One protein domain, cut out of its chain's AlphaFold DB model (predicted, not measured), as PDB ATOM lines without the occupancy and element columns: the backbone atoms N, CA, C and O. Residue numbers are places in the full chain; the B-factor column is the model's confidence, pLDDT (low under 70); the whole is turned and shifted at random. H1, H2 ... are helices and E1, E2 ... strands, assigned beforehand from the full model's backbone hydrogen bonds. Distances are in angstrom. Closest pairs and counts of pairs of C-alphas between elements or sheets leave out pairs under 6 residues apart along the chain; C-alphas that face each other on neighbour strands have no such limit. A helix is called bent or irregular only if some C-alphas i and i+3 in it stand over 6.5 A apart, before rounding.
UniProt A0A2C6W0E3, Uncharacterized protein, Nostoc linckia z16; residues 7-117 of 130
ATOM      1  N   GLU A   7     112.548  75.724 150.632       86.75
ATOM      2  CA  GLU A   7     112.940  76.677 151.668       86.75
ATOM      3  C   GLU A   7     113.598  77.926 151.067       86.75
ATOM      4  O   GLU A   7     113.209  79.044 151.395       86.75
ATOM      5  N   GLU A   8     114.538  77.761 150.131       86.12
ATOM      6  CA  GLU A   8     115.207  78.891 149.477       86.12
ATOM      7  C   GLU A   8     114.217  79.768 148.705       86.12
ATOM      8  O   GLU A   8     114.282  80.996 148.771       86.12
ATOM      9  N   LYS A   9     113.259  79.154 148.003       84.00
ATOM     10  CA  LYS A   9     112.206  79.882 147.283       84.00
ATOM     11  C   LYS A   9     111.319  80.682 148.240       84.00
ATOM     12  O   LYS A   9     111.001  81.836 147.950       84.00
ATOM     13  N   LEU A  10     110.925  80.085 149.367       87.19
ATOM     14  CA  LEU A  10     110.114  80.750 150.389       87.19
ATOM     15  C   LEU A  10     110.880  81.860 151.102       87.19
ATOM     16  O   LEU A  10     110.304  82.920 151.323       87.19
ATOM     17  N   ARG A  11     112.165  81.659 151.404       90.69
ATOM     18  CA  ARG A  11     113.027  82.676 152.020       90.69
ATOM     19  C   ARG A  11     113.191  83.886 151.100       90.69
ATOM     20  O   ARG A  11     112.975  85.007 151.538       90.69
ATOM     21  N   ILE A  12     113.423  83.671 149.802       88.06
ATOM     22  CA  ILE A  12     113.474  84.761 148.809       88.06
ATOM     23  C   ILE A  12     112.133  85.506 148.724       88.06
ATOM     24  O   ILE A  12     112.103  86.736 148.652       88.06
ATOM     25  N   ALA A  13     111.012  84.777 148.707       87.25
ATOM     26  CA  ALA A  13     109.686  85.387 148.690       87.25
ATOM     27  C   ALA A  13     109.415  86.183 149.976       87.25
ATOM     28  O   ALA A  13     108.886  87.292 149.906       87.25
ATOM     29  N   PHE A  14     109.816  85.659 151.133       91.12
ATOM     30  CA  PHE A  14     109.764  86.364 152.407       91.12
ATOM     31  C   PHE A  14     110.589  87.651 152.357       91.12
ATOM     32  O   PHE A  14     110.021  88.714 152.574       91.12
ATOM     33  N   ASP A  15     111.872  87.580 151.998       91.69
ATOM     34  CA  ASP A  15     112.775  88.737 151.962       91.69
ATOM     35  C   ASP A  15     112.239  89.827 151.028       91.69
ATOM     36  O   ASP A  15     112.276  91.017 151.347       91.69
ATOM     37  N   TYR A  16     111.666  89.428 149.890       88.06
ATOM     38  CA  TYR A  16     111.043  90.354 148.951       88.06
ATOM     39  C   TYR A  16     109.844  91.106 149.530       88.06
ATOM     40  O   TYR A  16     109.669  92.275 149.206       88.06
ATOM     41  N   ASN A  17     109.013  90.458 150.346       86.75
ATOM     42  CA  ASN A  17     107.859  91.113 150.965       86.75
ATOM     43  C   ASN A  17     108.266  91.858 152.246       86.75
ATOM     44  O   ASN A  17     107.731  92.923 152.537       86.75
ATOM     45  N   ASN A  18     109.243  91.334 152.989       92.00
ATOM     46  CA  ASN A  18     109.678  91.884 154.265       92.00
ATOM     47  C   ASN A  18     110.566  93.128 154.115       92.00
ATOM     48  O   ASN A  18     110.615  93.954 155.022       92.00
ATOM     49  N   LYS A  19     111.253  93.294 152.975       90.56
ATOM     50  CA  LYS A  19     112.077  94.485 152.706       90.56
ATOM     51  C   LYS A  19     111.255  95.763 152.521       90.56
ATOM     52  O   LYS A  19     111.807  96.837 152.742       90.56
ATOM     53  N   GLU A  20     109.997  95.647 152.091       86.75
ATOM     54  CA  GLU A  20     109.149  96.793 151.764       86.75
ATOM     55  C   GLU A  20     108.885  97.620 153.027       86.75
ATOM     56  O   GLU A  20     108.524  97.075 154.074       86.75
ATOM     57  N   ASP A  21     109.088  98.935 152.931       87.69
ATOM     58  CA  ASP A  21     108.836  99.867 154.039       87.69
ATOM     59  C   ASP A  21     107.335 100.058 154.274       87.69
ATOM     60  O   ASP A  21     106.895 100.299 155.394       87.69
ATOM     61  N   LYS A  22     106.536  99.893 153.215       86.81
ATOM     62  CA  LYS A  22     105.081  99.997 153.258       86.81
ATOM     63  C   LYS A  22     104.436  98.794 152.609       86.81
ATOM     64  O   LYS A  22     104.832  98.382 151.521       86.81
ATOM     65  N   LEU A  23     103.397  98.267 153.245       82.50
ATOM     66  CA  LEU A  23     102.594  97.184 152.691       82.50
ATOM     67  C   LEU A  23     101.129  97.595 152.595       82.50
ATOM     68  O   LEU A  23     100.600  98.322 153.436       82.50
ATOM     69  N   LEU A  24     100.476  97.109 151.539       82.31
ATOM     70  CA  LEU A  24      99.052  97.316 151.323       82.31
ATOM     71  C   LEU A  24      98.247  96.361 152.199       82.31
ATOM     72  O   LEU A  24      98.415  95.140 152.140       82.31
ATOM     73  N   VAL A  25      97.325  96.926 152.962       81.62
ATOM     74  CA  VAL A  25      96.411  96.218 153.848       81.62
ATOM     75  C   VAL A  25      94.984  96.492 153.381       81.62
ATOM     76  O   VAL A  25      94.635  97.619 153.039       81.62
ATOM     77  N   SER A  26      94.150  95.451 153.319       80.19
ATOM     78  CA  SER A  26      92.735  95.607 152.969       80.19
ATOM     79  C   SER A  26      91.902  95.803 154.233       80.19
ATOM     80  O   SER A  26      91.744  94.859 155.006       80.19
ATOM     81  N   LEU A  27      91.348  97.001 154.416       74.31
ATOM     82  CA  LEU A  27      90.469  97.361 155.532       74.31
ATOM     83  C   LEU A  27      89.099  97.756 154.983       74.31
ATOM     84  O   LEU A  27      88.983  98.668 154.167       74.31
ATOM     85  N   GLY A  28      88.047  97.025 155.366       71.94
ATOM     86  CA  GLY A  28      86.677  97.331 154.926       71.94
ATOM     87  C   GLY A  28      86.493  97.391 153.400       71.94
ATOM     88  O   GLY A  28      85.675  98.160 152.910       71.94
ATOM     89  N   GLY A  29      87.288  96.631 152.636       74.25
ATOM     90  CA  GLY A  29      87.257  96.630 151.166       74.25
ATOM     91  C   GLY A  29      88.116  97.707 150.491       74.25
ATOM     92  O   GLY A  29      88.291  97.649 149.275       74.25
ATOM     93  N   LYS A  30      88.714  98.635 151.245       79.62
ATOM     94  CA  LYS A  30      89.693  99.606 150.733       79.62
ATOM     95  C   LYS A  30      91.115  99.082 150.913       79.62
ATOM     96  O   LYS A  30      91.388  98.358 151.868       79.62
ATOM     97  N   LEU A  31      91.999  99.404 149.970       82.25
ATOM     98  CA  LEU A  31      93.434  99.138 150.078       82.25
ATOM     99  C   LEU A  31      94.116 100.392 150.604       82.25
ATOM    100  O   LEU A  31      94.065 101.438 149.961       82.25
ATOM    101  N   GLU A  32      94.762 100.263 151.749       84.81
ATOM    102  CA  GLU A  32      95.488 101.344 152.400       84.81
ATOM    103  C   GLU A  32      96.934 100.917 152.637       84.81
ATOM    104  O   GLU A  32      97.228  99.736 152.818       84.81
ATOM    105  N   SER A  33      97.846 101.883 152.569       85.88
ATOM    106  CA  SER A  33      99.282 101.655 152.705       85.88
ATOM    107  C   SER A  33      99.721 102.046 154.107       85.88
ATOM    108  O   SER A  33      99.541 103.200 154.497       85.88
ATOM    109  N   TYR A  34     100.295 101.100 154.846       87.31
ATOM    110  CA  TYR A  34     100.757 101.315 156.215       87.31
ATOM    111  C   TYR A  34     102.255 101.051 156.343       87.31
ATOM    112  O   TYR A  34     102.804 100.214 155.622       87.31
ATOM    113  N   GLU A  35     102.895 101.749 157.285       89.75
ATOM    114  CA  GLU A  35     104.285 101.494 157.672       89.75
ATOM    115  C   GLU A  35     104.421 100.060 158.187       89.75
ATOM    116  O   GLU A  35     103.717  99.631 159.111       89.75
ATOM    117  N   HIS A  36     105.316  99.308 157.558       89.69
ATOM    118  CA  HIS A  36     105.505  97.897 157.825       89.69
ATOM    119  C   HIS A  36     106.522  97.687 158.951       89.69
ATOM    120  O   HIS A  36     107.695  98.050 158.851       89.69
ATOM    121  N   ILE A  37     106.080  97.029 160.021       93.00
ATOM    122  CA  ILE A  37     106.948  96.553 161.095       93.00
ATOM    123  C   ILE A  37     107.559  95.223 160.645       93.00
ATOM    124  O   ILE A  37     106.928  94.166 160.738       93.00
ATOM    125  N   LYS A  38     108.790  95.296 160.139       93.69
ATOM    126  CA  LYS A  38     109.514  94.165 159.550       93.69
ATOM    127  C   LYS A  38     109.781  93.067 160.582       93.69
ATOM    128  O   LYS A  38     110.060  93.337 161.749       93.69
ATOM    129  N   TYR A  39     109.750  91.822 160.122       93.81
ATOM    130  CA  TYR A  39     110.300  90.690 160.865       93.81
ATOM    131  C   TYR A  39     111.830  90.783 160.861       93.81
ATOM    132  O   TYR A  39     112.423  91.178 159.852       93.81
ATOM    133  N   ALA A  40     112.477  90.389 161.952       94.56
ATOM    134  CA  ALA A  40     113.931  90.367 162.067       94.56
ATOM    135  C   ALA A  40     114.563  89.263 161.209       94.56
ATOM    136  O   ALA A  40     115.698  89.401 160.757       94.56
ATOM    137  N   SER A  41     113.845  88.158 160.980       94.31
ATOM    138  CA  SER A  41     114.327  87.044 160.159       94.31
ATOM    139  C   SER A  41     113.195  86.172 159.615       94.31
ATOM    140  O   SER A  41     112.067  86.196 160.112       94.31
ATOM    141  N   PHE A  42     113.520  85.345 158.616       92.00
ATOM    142  CA  PHE A  42     112.617  84.297 158.139       92.00
ATOM    143  C   PHE A  42     112.292  83.276 159.239       92.00
ATOM    144  O   PHE A  42     111.158  82.815 159.332       92.00
ATOM    145  N   ASP A  43     113.253  82.967 160.110       93.56
ATOM    146  CA  ASP A  43     113.075  81.979 161.177       93.56
ATOM    147  C   ASP A  43     112.078  82.478 162.239       93.56
ATOM    148  O   ASP A  43     111.218  81.718 162.685       93.56
ATOM    149  N   GLU A  44     112.123  83.773 162.588       94.44
ATOM    150  CA  GLU A  44     111.088  84.421 163.411       94.44
ATOM    151  C   GLU A  44     109.714  84.288 162.747       94.44
ATOM    152  O   GLU A  44     108.744  83.853 163.372       94.44
ATOM    153  N   TYR A  45     109.642  84.613 161.456       91.62
ATOM    154  CA  TYR A  45     108.396  84.574 160.707       91.62
ATOM    155  C   TYR A  45     107.780  83.170 160.669       91.62
ATOM    156  O   TYR A  45     106.586  83.029 160.940       91.62
ATOM    157  N   ILE A  46     108.566  82.130 160.379       89.94
ATOM    158  CA  ILE A  46     108.083  80.742 160.345       89.94
ATOM    159  C   ILE A  46     107.684  80.256 161.740       89.94
ATOM    160  O   ILE A  46     106.648  79.603 161.876       89.94
ATOM    161  N   LYS A  47     108.436  80.620 162.786       91.69
ATOM    162  CA  LYS A  47     108.104  80.259 164.173       91.69
ATOM    163  C   LYS A  47     106.736  80.799 164.592       91.69
ATOM    164  O   LYS A  47     105.974  80.100 165.254       91.69
ATOM    165  N   GLU A  48     106.407  82.023 164.194       88.56
ATOM    166  CA  GLU A  48     105.110  82.640 164.494       88.56
ATOM    167  C   GLU A  48     103.994  82.262 163.511       88.56
ATOM    168  O   GLU A  48     102.804  82.478 163.778       88.56
ATOM    169  N   ASN A  49     104.359  81.709 162.354       86.69
ATOM    170  CA  ASN A  49     103.441  81.386 161.268       86.69
ATOM    171  C   ASN A  49     103.734  79.998 160.670       86.69
ATOM    172  O   ASN A  49     104.016  79.900 159.474       86.69
ATOM    173  N   PRO A  50     103.602  78.907 161.449       83.62
ATOM    174  CA  PRO A  50     103.999  77.565 161.009       83.62
ATOM    175  C   PRO A  50     103.251  77.069 159.757       83.62
ATOM    176  O   PRO A  50     103.780  76.265 159.001       83.62
ATOM    177  N   ASN A  51     102.050  77.599 159.488       82.62
ATOM    178  CA  ASN A  51     101.207  77.234 158.340       82.62
ATOM    179  C   ASN A  51     101.130  78.345 157.271       82.62
ATOM    180  O   ASN A  51     100.142  78.456 156.543       82.62
ATOM    181  N   CYS A  52     102.125  79.234 157.207       77.31
ATOM    182  CA  CYS A  52     102.056  80.429 156.363       77.31
ATOM    183  C   CYS A  52     102.086  80.157 154.863       77.31
ATOM    184  O   CYS A  52     101.641  81.001 154.087       77.31
ATOM    185  N   CYS A  53     102.711  79.064 154.442       82.56
ATOM    186  CA  CYS A  53     103.400  79.058 153.165       82.56
ATOM    187  C   CYS A  53     103.153  77.764 152.395       82.56
ATOM    188  O   CYS A  53     103.160  76.675 152.959       82.56
ATOM    189  N   SER A  54     102.947  77.897 151.088       80.88
ATOM    190  CA  SER A  54     102.803  76.775 150.162       80.88
ATOM    191  C   SER A  54     103.499  77.100 148.845       80.88
ATOM    192  O   SER A  54     103.511  78.259 148.418       80.88
ATOM    193  N   ILE A  55     104.066  76.089 148.193       73.56
ATOM    194  CA  ILE A  55     104.645  76.221 146.855       73.56
ATOM    195  C   ILE A  55     103.811  75.397 145.895       73.56
ATOM    196  O   ILE A  55     103.566  74.215 146.120       73.56
ATOM    197  N   ASN A  56     103.374  76.032 144.814       72.94
ATOM    198  CA  ASN A  56     102.805  75.329 143.685       72.94
ATOM    199  C   ASN A  56     103.888  75.108 142.625       72.94
ATOM    200  O   ASN A  56     104.326  76.062 141.977       72.94
ATOM    201  N   HIS A  57     104.279  73.848 142.447       67.38
ATOM    202  CA  HIS A  57     105.299  73.371 141.503       67.38
ATOM    203  C   HIS A  57     104.806  73.301 140.049       67.38
ATOM    204  O   HIS A  57     105.034  72.331 139.330       67.38
ATOM    205  N   GLY A  58     104.064  74.311 139.603       56.00
ATOM    206  CA  GLY A  58     103.639  74.415 138.210       56.00
ATOM    207  C   GLY A  58     102.379  73.625 137.827       56.00
ATOM    208  O   GLY A  58     101.887  73.800 136.711       56.00
ATOM    209  N   GLU A  59     101.790  72.817 138.717       49.34
ATOM    210  CA  GLU A  59     100.540  72.094 138.416       49.34
ATOM    211  C   GLU A  59      99.339  73.040 138.244       49.34
ATOM    212  O   GLU A  59      98.565  72.881 137.301       49.34
ATOM    213  N   LEU A  60      99.230  74.104 139.054       42.56
ATOM    214  CA  LEU A  60      98.222  75.164 138.849       42.56
ATOM    215  C   LEU A  60      98.637  76.174 137.774       42.56
ATOM    216  O   LEU A  60      97.801  76.940 137.305       42.56
ATOM    217  N   TYR A  61      99.904  76.181 137.352       46.06
ATOM    218  CA  TYR A  61     100.389  77.078 136.301       46.06
ATOM    219  C   TYR A  61      99.823  76.693 134.927       46.06
ATOM    220  O   TYR A  61      99.509  77.571 134.129       46.06
ATOM    221  N   LYS A  62      99.588  75.393 134.684       46.94
ATOM    222  CA  LYS A  62      98.838  74.912 133.509       46.94
ATOM    223  C   LYS A  62      97.352  75.295 133.547       46.94
ATOM    224  O   LYS A  62      96.754  75.488 132.498       46.94
ATOM    225  N   ILE A  63      96.767  75.405 134.743       39.78
ATOM    226  CA  ILE A  63      95.329  75.663 134.941       39.78
ATOM    227  C   ILE A  63      95.027  77.172 134.948       39.78
ATOM    228  O   ILE A  63      93.978  77.594 134.479       39.78
ATOM    229  N   ALA A  64      95.951  78.008 135.429       40.72
ATOM    230  CA  ALA A  64      95.767  79.457 135.509       40.72
ATOM    231  C   ALA A  64      96.069  80.205 134.195       40.72
ATOM    232  O   ALA A  64      95.708  81.376 134.072       40.72
ATOM    233  N   GLN A  65      96.721  79.560 133.221       44.44
ATOM    234  CA  GLN A  65      97.054  80.180 131.932       44.44
ATOM    235  C   GLN A  65      95.822  80.606 131.110       44.44
ATOM    236  O   GLN A  65      95.820  81.749 130.651       44.44
ATOM    237  N   PRO A  66      94.754  79.795 130.962       39.97
ATOM    238  CA  PRO A  66      93.593  80.204 130.171       39.97
ATOM    239  C   PRO A  66      92.643  81.139 130.932       39.97
ATOM    240  O   PRO A  66      92.010  81.996 130.325       39.97
ATOM    241  N   SER A  67      92.529  80.991 132.257       41.25
ATOM    242  CA  SER A  67      91.493  81.682 133.043       41.25
ATOM    243  C   SER A  67      91.882  83.084 133.518       41.25
ATOM    244  O   SER A  67      90.995  83.869 133.836       41.25
ATOM    245  N   PHE A  68      93.177  83.419 133.575       44.66
ATOM    246  CA  PHE A  68      93.627  84.674 134.194       44.66
ATOM    247  C   PHE A  68      94.297  85.675 133.248       44.66
ATOM    248  O   PHE A  68      94.627  86.761 133.712       44.66
ATOM    249  N   GLY A  69      94.514  85.362 131.962       43.22
ATOM    250  CA  GLY A  69      94.952  86.325 130.926       43.22
ATOM    251  C   GLY A  69      96.224  87.150 131.217       43.22
ATOM    252  O   GLY A  69      96.517  88.099 130.496       43.22
ATOM    253  N   LEU A  70      96.969  86.833 132.281       43.78
ATOM    254  CA  LEU A  70      97.991  87.704 132.884       43.78
ATOM    255  C   LEU A  70      99.393  87.087 132.898       43.78
ATOM    256  O   LEU A  70     100.357  87.760 133.269       43.78
ATOM    257  N   LEU A  71      99.534  85.820 132.503       49.19
ATOM    258  CA  LEU A  71     100.826  85.148 132.415       49.19
ATOM    259  C   LEU A  71     101.100  84.798 130.952       49.19
ATOM    260  O   LEU A  71     100.347  84.001 130.395       49.19
ATOM    261  N   PRO A  72     102.140  85.377 130.317       49.53
ATOM    262  CA  PRO A  72     102.456  85.051 128.934       49.53
ATOM    263  C   PRO A  72     102.714  83.547 128.809       49.53
ATOM    264  O   PRO A  72     103.314  82.930 129.696       49.53
ATOM    265  N   GLU A  73     102.228  82.940 127.729       51.28
ATOM    266  CA  GLU A  73     102.582  81.569 127.389       51.28
ATOM    267  C   GLU A  73     104.094  81.483 127.193       51.28
ATOM    268  O   GLU A  73     104.649  82.032 126.246       51.28
ATOM    269  N   PHE A  74     104.785  80.835 128.132       56.66
ATOM    270  CA  PHE A  74     106.232  80.680 128.040       56.66
ATOM    271  C   PHE A  74     106.562  79.612 127.012       56.66
ATOM    272  O   PHE A  74     106.216  78.434 127.193       56.66
ATOM    273  N   SER A  75     107.267  80.032 125.965       57.66
ATOM    274  CA  SER A  75     107.764  79.154 124.916       57.66
ATOM    275  C   SER A  75     108.714  78.100 125.498       57.66
ATOM    276  O   SER A  75     109.269  78.248 126.591       57.66
ATOM    277  N   PHE A  76     108.944  77.011 124.761       60.25
ATOM    278  CA  PHE A  76     109.974  76.030 125.119       60.25
ATOM    279  C   PHE A  76     111.334  76.709 125.368       60.25
ATOM    280  O   PHE A  76     112.012  76.384 126.343       60.25
ATOM    281  N   PHE A  77     111.671  77.724 124.563       58.94
ATOM    282  CA  PHE A  77     112.883  78.524 124.718       58.94
ATOM    283  C   PHE A  77     112.910  79.320 126.022       58.94
ATOM    284  O   PHE A  77     113.944  79.351 126.689       58.94
ATOM    285  N   ASP A  78     111.787  79.882 126.465       58.44
ATOM    286  CA  ASP A  78     111.703  80.554 127.765       58.44
ATOM    287  C   ASP A  78     111.915  79.577 128.923       58.44
ATOM    288  O   ASP A  78     112.533  79.914 129.930       58.44
ATOM    289  N   ARG A  79     111.457  78.332 128.784       59.69
ATOM    290  CA  ARG A  79     111.608  77.299 129.821       59.69
ATOM    291  C   ARG A  79     113.035  76.775 129.954       59.69
ATOM    292  O   ARG A  79     113.410  76.380 131.061       59.69
ATOM    293  N   ILE A  80     113.798  76.738 128.859       58.44
ATOM    294  CA  ILE A  80     115.199  76.273 128.843       58.44
ATOM    295  C   ILE A  80     116.200  77.409 129.081       58.44
ATOM    296  O   ILE A  80     117.219  77.191 129.728       58.44
ATOM    297  N   SER A  81     115.890  78.636 128.646       55.72
ATOM    298  CA  SER A  81     116.614  79.855 129.051       55.72
ATOM    299  C   SER A  81     116.291  80.257 130.498       55.72
ATOM    300  O   SER A  81     116.993  81.065 131.108       55.72
ATOM    301  N   GLY A  82     115.212  79.672 131.032       50.91
ATOM    302  CA  GLY A  82     114.549  79.927 132.312       50.91
ATOM    303  C   GLY A  82     114.146  81.381 132.552       50.91
ATOM    304  O   GLY A  82     114.017  81.842 133.686       50.91
ATOM    305  N   LEU A  83     113.846  82.084 131.462       52.69
ATOM    306  CA  LEU A  83     112.954  83.241 131.475       52.69
ATOM    307  C   LEU A  83     111.510  82.850 131.849       52.69
ATOM    308  O   LEU A  83     110.734  83.702 132.280       52.69
ATOM    309  N   GLY A  84     111.169  81.563 131.730       53.22
ATOM    310  CA  GLY A  84     109.905  80.983 132.162       53.22
ATOM    311  C   GLY A  84     109.819  80.814 133.674       53.22
ATOM    312  O   GLY A  84     110.690  80.209 134.298       53.22
ATOM    313  N   PHE A  85     108.733  81.314 134.261       60.09
ATOM    314  CA  PHE A  85     108.390  81.023 135.651       60.09
ATOM    315  C   PHE A  85     107.931  79.563 135.761       60.09
ATOM    316  O   PHE A  85     107.120  79.112 134.952       60.09
ATOM    317  N   ARG A  86     108.453  78.821 136.743       62.53
ATOM    318  CA  ARG A  86     108.057  77.421 136.992       62.53
ATOM    319  C   ARG A  86     107.186  77.264 138.231       62.53
ATOM    320  O   ARG A  86     106.175  76.574 138.167       62.53
ATOM    321  N   ASP A  87     107.534  77.980 139.297       71.06
ATOM    322  CA  ASP A  87     106.905  77.802 140.602       71.06
ATOM    323  C   ASP A  87     106.219  79.088 141.064       71.06
ATOM    324  O   ASP A  87     106.744  80.198 140.909       71.06
ATOM    325  N   LEU A  88     105.042  78.920 141.664       75.75
ATOM    326  CA  LEU A  88     104.300  79.979 142.332       75.75
ATOM    327  C   LEU A  88     104.380  79.750 143.839       75.75
ATOM    328  O   LEU A  88     103.790  78.809 144.369       75.75
ATOM    329  N   THR A  89     105.078  80.634 144.542       78.12
ATOM    330  CA  THR A  89     105.046  80.668 146.008       78.12
ATOM    331  C   THR A  89     103.811  81.437 146.457       78.12
ATOM    332  O   THR A  89     103.524  82.528 145.957       78.12
ATOM    333  N   VAL A  90     103.056  80.870 147.389       81.19
ATOM    334  CA  VAL A  90     101.890  81.507 148.004       81.19
ATOM    335  C   VAL A  90     102.153  81.606 149.494       81.19
ATOM    336  O   VAL A  90     102.361  80.587 150.155       81.19
ATOM    337  N   MET A  91     102.121  82.826 150.021       82.88
ATOM    338  CA  MET A  91     102.318  83.091 151.441       82.88
ATOM    339  C   MET A  91     101.130  83.868 152.004       82.88
ATOM    340  O   MET A  91     100.719  84.898 151.472       82.88
ATOM    341  N   ASN A  92     100.595  83.379 153.112       85.12
ATOM    342  CA  ASN A  92      99.690  84.096 153.996       85.12
ATOM    343  C   ASN A  92     100.527  85.006 154.902       85.12
ATOM    344  O   ASN A  92     100.776  84.688 156.063       85.12
ATOM    345  N   PHE A  93     101.013  86.106 154.334       85.81
ATOM    346  CA  PHE A  93     101.903  87.044 154.998       85.81
ATOM    347  C   PHE A  93     101.145  87.849 156.051       85.81
ATOM    348  O   PHE A  93     100.185  88.549 155.738       85.81
ATOM    349  N   LYS A  94     101.549  87.747 157.319       89.44
ATOM    350  CA  LYS A  94     100.988  88.570 158.395       89.44
ATOM    351  C   LYS A  94     101.715  89.912 158.445       89.44
ATOM    352  O   LYS A  94     102.802  90.004 159.003       89.44
ATOM    353  N   VAL A  95     101.116  90.945 157.868       88.06
ATOM    354  CA  VAL A  95     101.625  92.320 157.923       88.06
ATOM    355  C   VAL A  95     101.432  92.855 159.331       88.06
ATOM    356  O   VAL A  95     100.304  92.878 159.823       88.06
ATOM    357  N   ARG A  96     102.517  93.297 159.962       92.56
ATOM    358  CA  ARG A  96     102.489  94.036 161.227       92.56
ATOM    359  C   ARG A  96     102.609  95.526 160.912       92.56
ATOM    360  O   ARG A  96     103.494  95.904 160.150       92.56
ATOM    361  N   TYR A  97     101.736  96.361 161.458       91.00
ATOM    362  CA  TYR A  97     101.739  97.802 161.186       91.00
ATOM    363  C   TYR A  97     101.171  98.598 162.362       91.00
ATOM    364  O   TYR A  97     100.530  98.022 163.240       91.00
ATOM    365  N   LEU A  98     101.404  99.910 162.386       89.94
ATOM    366  CA  LEU A  98     100.753 100.822 163.331       89.94
ATOM    367  C   LEU A  98      99.501 101.425 162.686       89.94
ATOM    368  O   LEU A  98      99.572 101.936 161.568       89.94
ATOM    369  N   ASP A  99      98.361 101.356 163.376       84.94
ATOM    370  CA  ASP A  99      97.160 102.088 162.963       84.94
ATOM    371  C   ASP A  99      97.306 103.600 163.214       84.94
ATOM    372  O   ASP A  99      98.264 104.057 163.837       84.94
ATOM    373  N   GLU A 100      96.345 104.398 162.744       84.75
ATOM    374  CA  GLU A 100      96.353 105.864 162.901       84.75
ATOM    375  C   GLU A 100      96.429 106.331 164.367       84.75
ATOM    376  O   GLU A 100      96.782 107.474 164.647       84.75
ATOM    377  N   LYS A 101      96.103 105.448 165.318       88.69
ATOM    378  CA  LYS A 101      96.151 105.707 166.762       88.69
ATOM    379  C   LYS A 101      97.446 105.193 167.401       88.69
ATOM    380  O   LYS A 101      97.562 105.213 168.624       88.69
ATOM    381  N   GLY A 102      98.395 104.707 166.601       86.12
ATOM    382  CA  GLY A 102      99.663 104.150 167.060       86.12
ATOM    383  C   GLY A 102      99.556 102.752 167.668       86.12
ATOM    384  O   GLY A 102     100.517 102.294 168.284       86.12
ATOM    385  N   ASN A 103      98.426 102.047 167.522       91.00
ATOM    386  CA  ASN A 103      98.324 100.673 168.012       91.00
ATOM    387  C   ASN A 103      98.897  99.705 166.985       91.00
ATOM    388  O   ASN A 103      98.583  99.784 165.797       91.00
ATOM    389  N   GLN A 104      99.661  98.725 167.459       91.56
ATOM    390  CA  GLN A 104     100.124  97.643 166.607       91.56
ATOM    391  C   GLN A 104      98.952  96.752 166.186       91.56
ATOM    392  O   GLN A 104      98.193  96.232 167.007       91.56
ATOM    393  N   ARG A 105      98.832  96.550 164.879       91.44
ATOM    394  CA  ARG A 105      97.863  95.672 164.235       91.44
ATOM    395  C   ARG A 105      98.588  94.614 163.429       91.44
ATOM    396  O   ARG A 105      99.715  94.805 162.974       91.44
ATOM    397  N   VAL A 106      97.912  93.485 163.259       90.38
ATOM    398  CA  VAL A 106      98.370  92.394 162.408       90.38
ATOM    399  C   VAL A 106      97.250  92.053 161.445       90.38
ATOM    400  O   VAL A 106      96.145  91.739 161.882       90.38
ATOM    401  N   GLN A 107      97.532  92.093 160.146       87.69
ATOM    402  CA  GLN A 107      96.590  91.685 159.111       87.69
ATOM    403  C   GLN A 107      97.235  90.650 158.199       87.69
ATOM    404  O   GLN A 107      98.324  90.849 157.666       87.69
ATOM    405  N   GLN A 108      96.534  89.542 157.980       86.38
ATOM    406  CA  GLN A 108      96.963  88.546 157.010       86.38
ATOM    407  C   GLN A 108      96.614  89.012 155.595       86.38
ATOM    408  O   GLN A 108      95.456  89.320 155.296       86.38
ATOM    409  N   VAL A 109      97.614  89.011 154.718       82.81
ATOM    410  CA  VAL A 109      97.485  89.242 153.280       82.81
ATOM    411  C   VAL A 109      98.024  88.032 152.530       82.81
ATOM    412  O   VAL A 109      99.010  87.413 152.924       82.81
ATOM    413  N   ARG A 110      97.359  87.651 151.441       81.75
ATOM    414  CA  ARG A 110      97.806  86.533 150.609       81.75
ATOM    415  C   ARG A 110      98.689  87.074 149.493       81.75
ATOM    416  O   ARG A 110      98.170  87.600 148.513       81.75
ATOM    417  N   VAL A 111     100.002  86.931 149.633       80.81
ATOM    418  CA  VAL A 111     100.970  87.299 148.593       80.81
ATOM    419  C   VAL A 111     101.294  86.090 147.736       80.81
ATOM    420  O   VAL A 111     101.382  84.956 148.216       80.81
ATOM    421  N   ARG A 112     101.443  86.326 146.437       78.81
ATOM    422  CA  ARG A 112     101.828  85.301 145.474       78.81
ATOM    423  C   ARG A 112     103.046  85.803 144.715       78.81
ATOM    424  O   ARG A 112     102.978  86.862 144.096       78.81
ATOM    425  N   ASN A 113     104.150  85.067 144.767       77.38
ATOM    426  CA  ASN A 113     105.394  85.458 144.107       77.38
ATOM    427  C   ASN A 113     105.838  84.358 143.149       77.38
ATOM    428  O   ASN A 113     105.842  83.176 143.505       77.38
ATOM    429  N   THR A 114     106.256  84.753 141.952       75.44
ATOM    430  CA  THR A 114     107.000  83.873 141.052       75.44
ATOM    431  C   THR A 114     108.480  84.188 141.116       75.44
ATOM    432  O   THR A 114     108.893  85.311 141.417       75.44
ATOM    433  N   LEU A 115     109.292  83.181 140.815       69.69
ATOM    434  CA  LEU A 115     110.741  83.307 140.743       69.69
ATOM    435  C   LEU A 115     111.175  83.164 139.285       69.69
ATOM    436  O   LEU A 115     110.828  82.185 138.623       69.69
ATOM    437  N   ARG A 116     111.912  84.156 138.775       63.78
ATOM    438  CA  ARG A 116     112.647  84.032 137.502       63.78
ATOM    439  C   ARG A 116     113.924  83.219 137.720       63.78
ATOM    440  O   ARG A 116     114.382  83.100 138.863       63.78
ATOM    441  N   ASN A 117     114.557  82.747 136.639       54.25
ATOM    442  CA  ASN A 117     115.935  82.262 136.736       54.25
ATOM    443  C   ASN A 117     116.823  83.269 137.477       54.25
ATOM    444  O   ASN A 117     116.657  84.484 137.347       54.25
TER     445      ASN A 117
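Overview. This is residues 7 to 117 of the 130 residues of an uncharacterized protein of Nostoc linckia z16 (UniProt A0A2C6W0E3). A long, twisted hairpin of E4 and E5 forms the backbone of this elongated domain, with the short strand E3 beside E4 and the helix H1 packed over one face of this sheet. The small hairpin E1 and E2 crosses the long one, partly face to face with it, H2 sits beside H1, and H3 and H4 lie beyond the end of the sheet where E4 begins. The printed part has 111 residues with four named helices and five named strands, in the order H1 E1 E2 H2 E3 H3 H4 E4 E5; the larger sheet runs E3 - E4 - E5, the smaller E1 - E2, both antiparallel. The class is mixed, helices and strands; the whole is only just loose, close to compact, with a radius of gyration of the C-alphas of 16.1 A and spans of 53 by 31 by 22 A.

Arrangement. Start at E4, residues 88 to 98, and E5, residues 104 to 116, where N 93 and O 109 are 2.8 A apart, within hydrogen-bond range. E5 bends by 59 degrees at residue 108. On the other side of E4 find E3, residues 53 to 56, with N 54 and O 90 at 2.9 A. The sheet is only just strongly twisted, its C-alphas up to 4.3 A off the best plane. H1, residues 7 to 18, is on this sheet at a height of 8.0 A, two layers, a helix on one face of a sheet; it lies over E4 and E5 and only just along the strands, at 29 degrees to E4 on the local plane. E1, residues 22 to 27, and E2, residues 30 to 35, form a hairpin with N 25 and O 32 at 2.8 A. Their sheet makes a sandwich, two sheets face to face, with E3, E4 and E5, the strands at 89 degrees; the closest C-alphas of E1 and E5 are those of Val 25 and Gln 107, 6.9 A. H2, residues 42 to 48, only just touches H1, with 3 pairs of C-alphas within 8 A, Arg 11 and Phe 42 the closest at 6.3 A, about perpendicular at 86 degrees; residues 11 to 15 alone of H1 take part. H3, residues 61 to 68, and H4, residues 76 to 81, are apart. Every O i to N i+4 pair is within hydrogen-bond range in H1, H2 and H4; H3 has 1 of 4, and 0 of 5 O i to N i+3 pairs.

Along the chain. Find C-alpha 88 at (104.300, 79.979, 142.332); from there E4 runs 29.8 A. E5 runs 34.5 A to C-alpha 116 at (112.647, 84.032, 137.502). H1 begins at C-alpha 7, (112.940, 76.677, 151.668), and is 15.8 A long; E1 is 15.0 A, E2 16.3 A. H3 is only just irregular: C-alphas 63 and 66 are 6.8 A apart.

Size, cuts and confidence. The two farthest C-alphas, those of Phe 76 and Lys 101, are 53.0 A apart. The printed part has no cut, and no link is long. Confidence is low, under 70, at residues 57 to 86 and 115 to 117; the mean pLDDT of the printed part is 75.8.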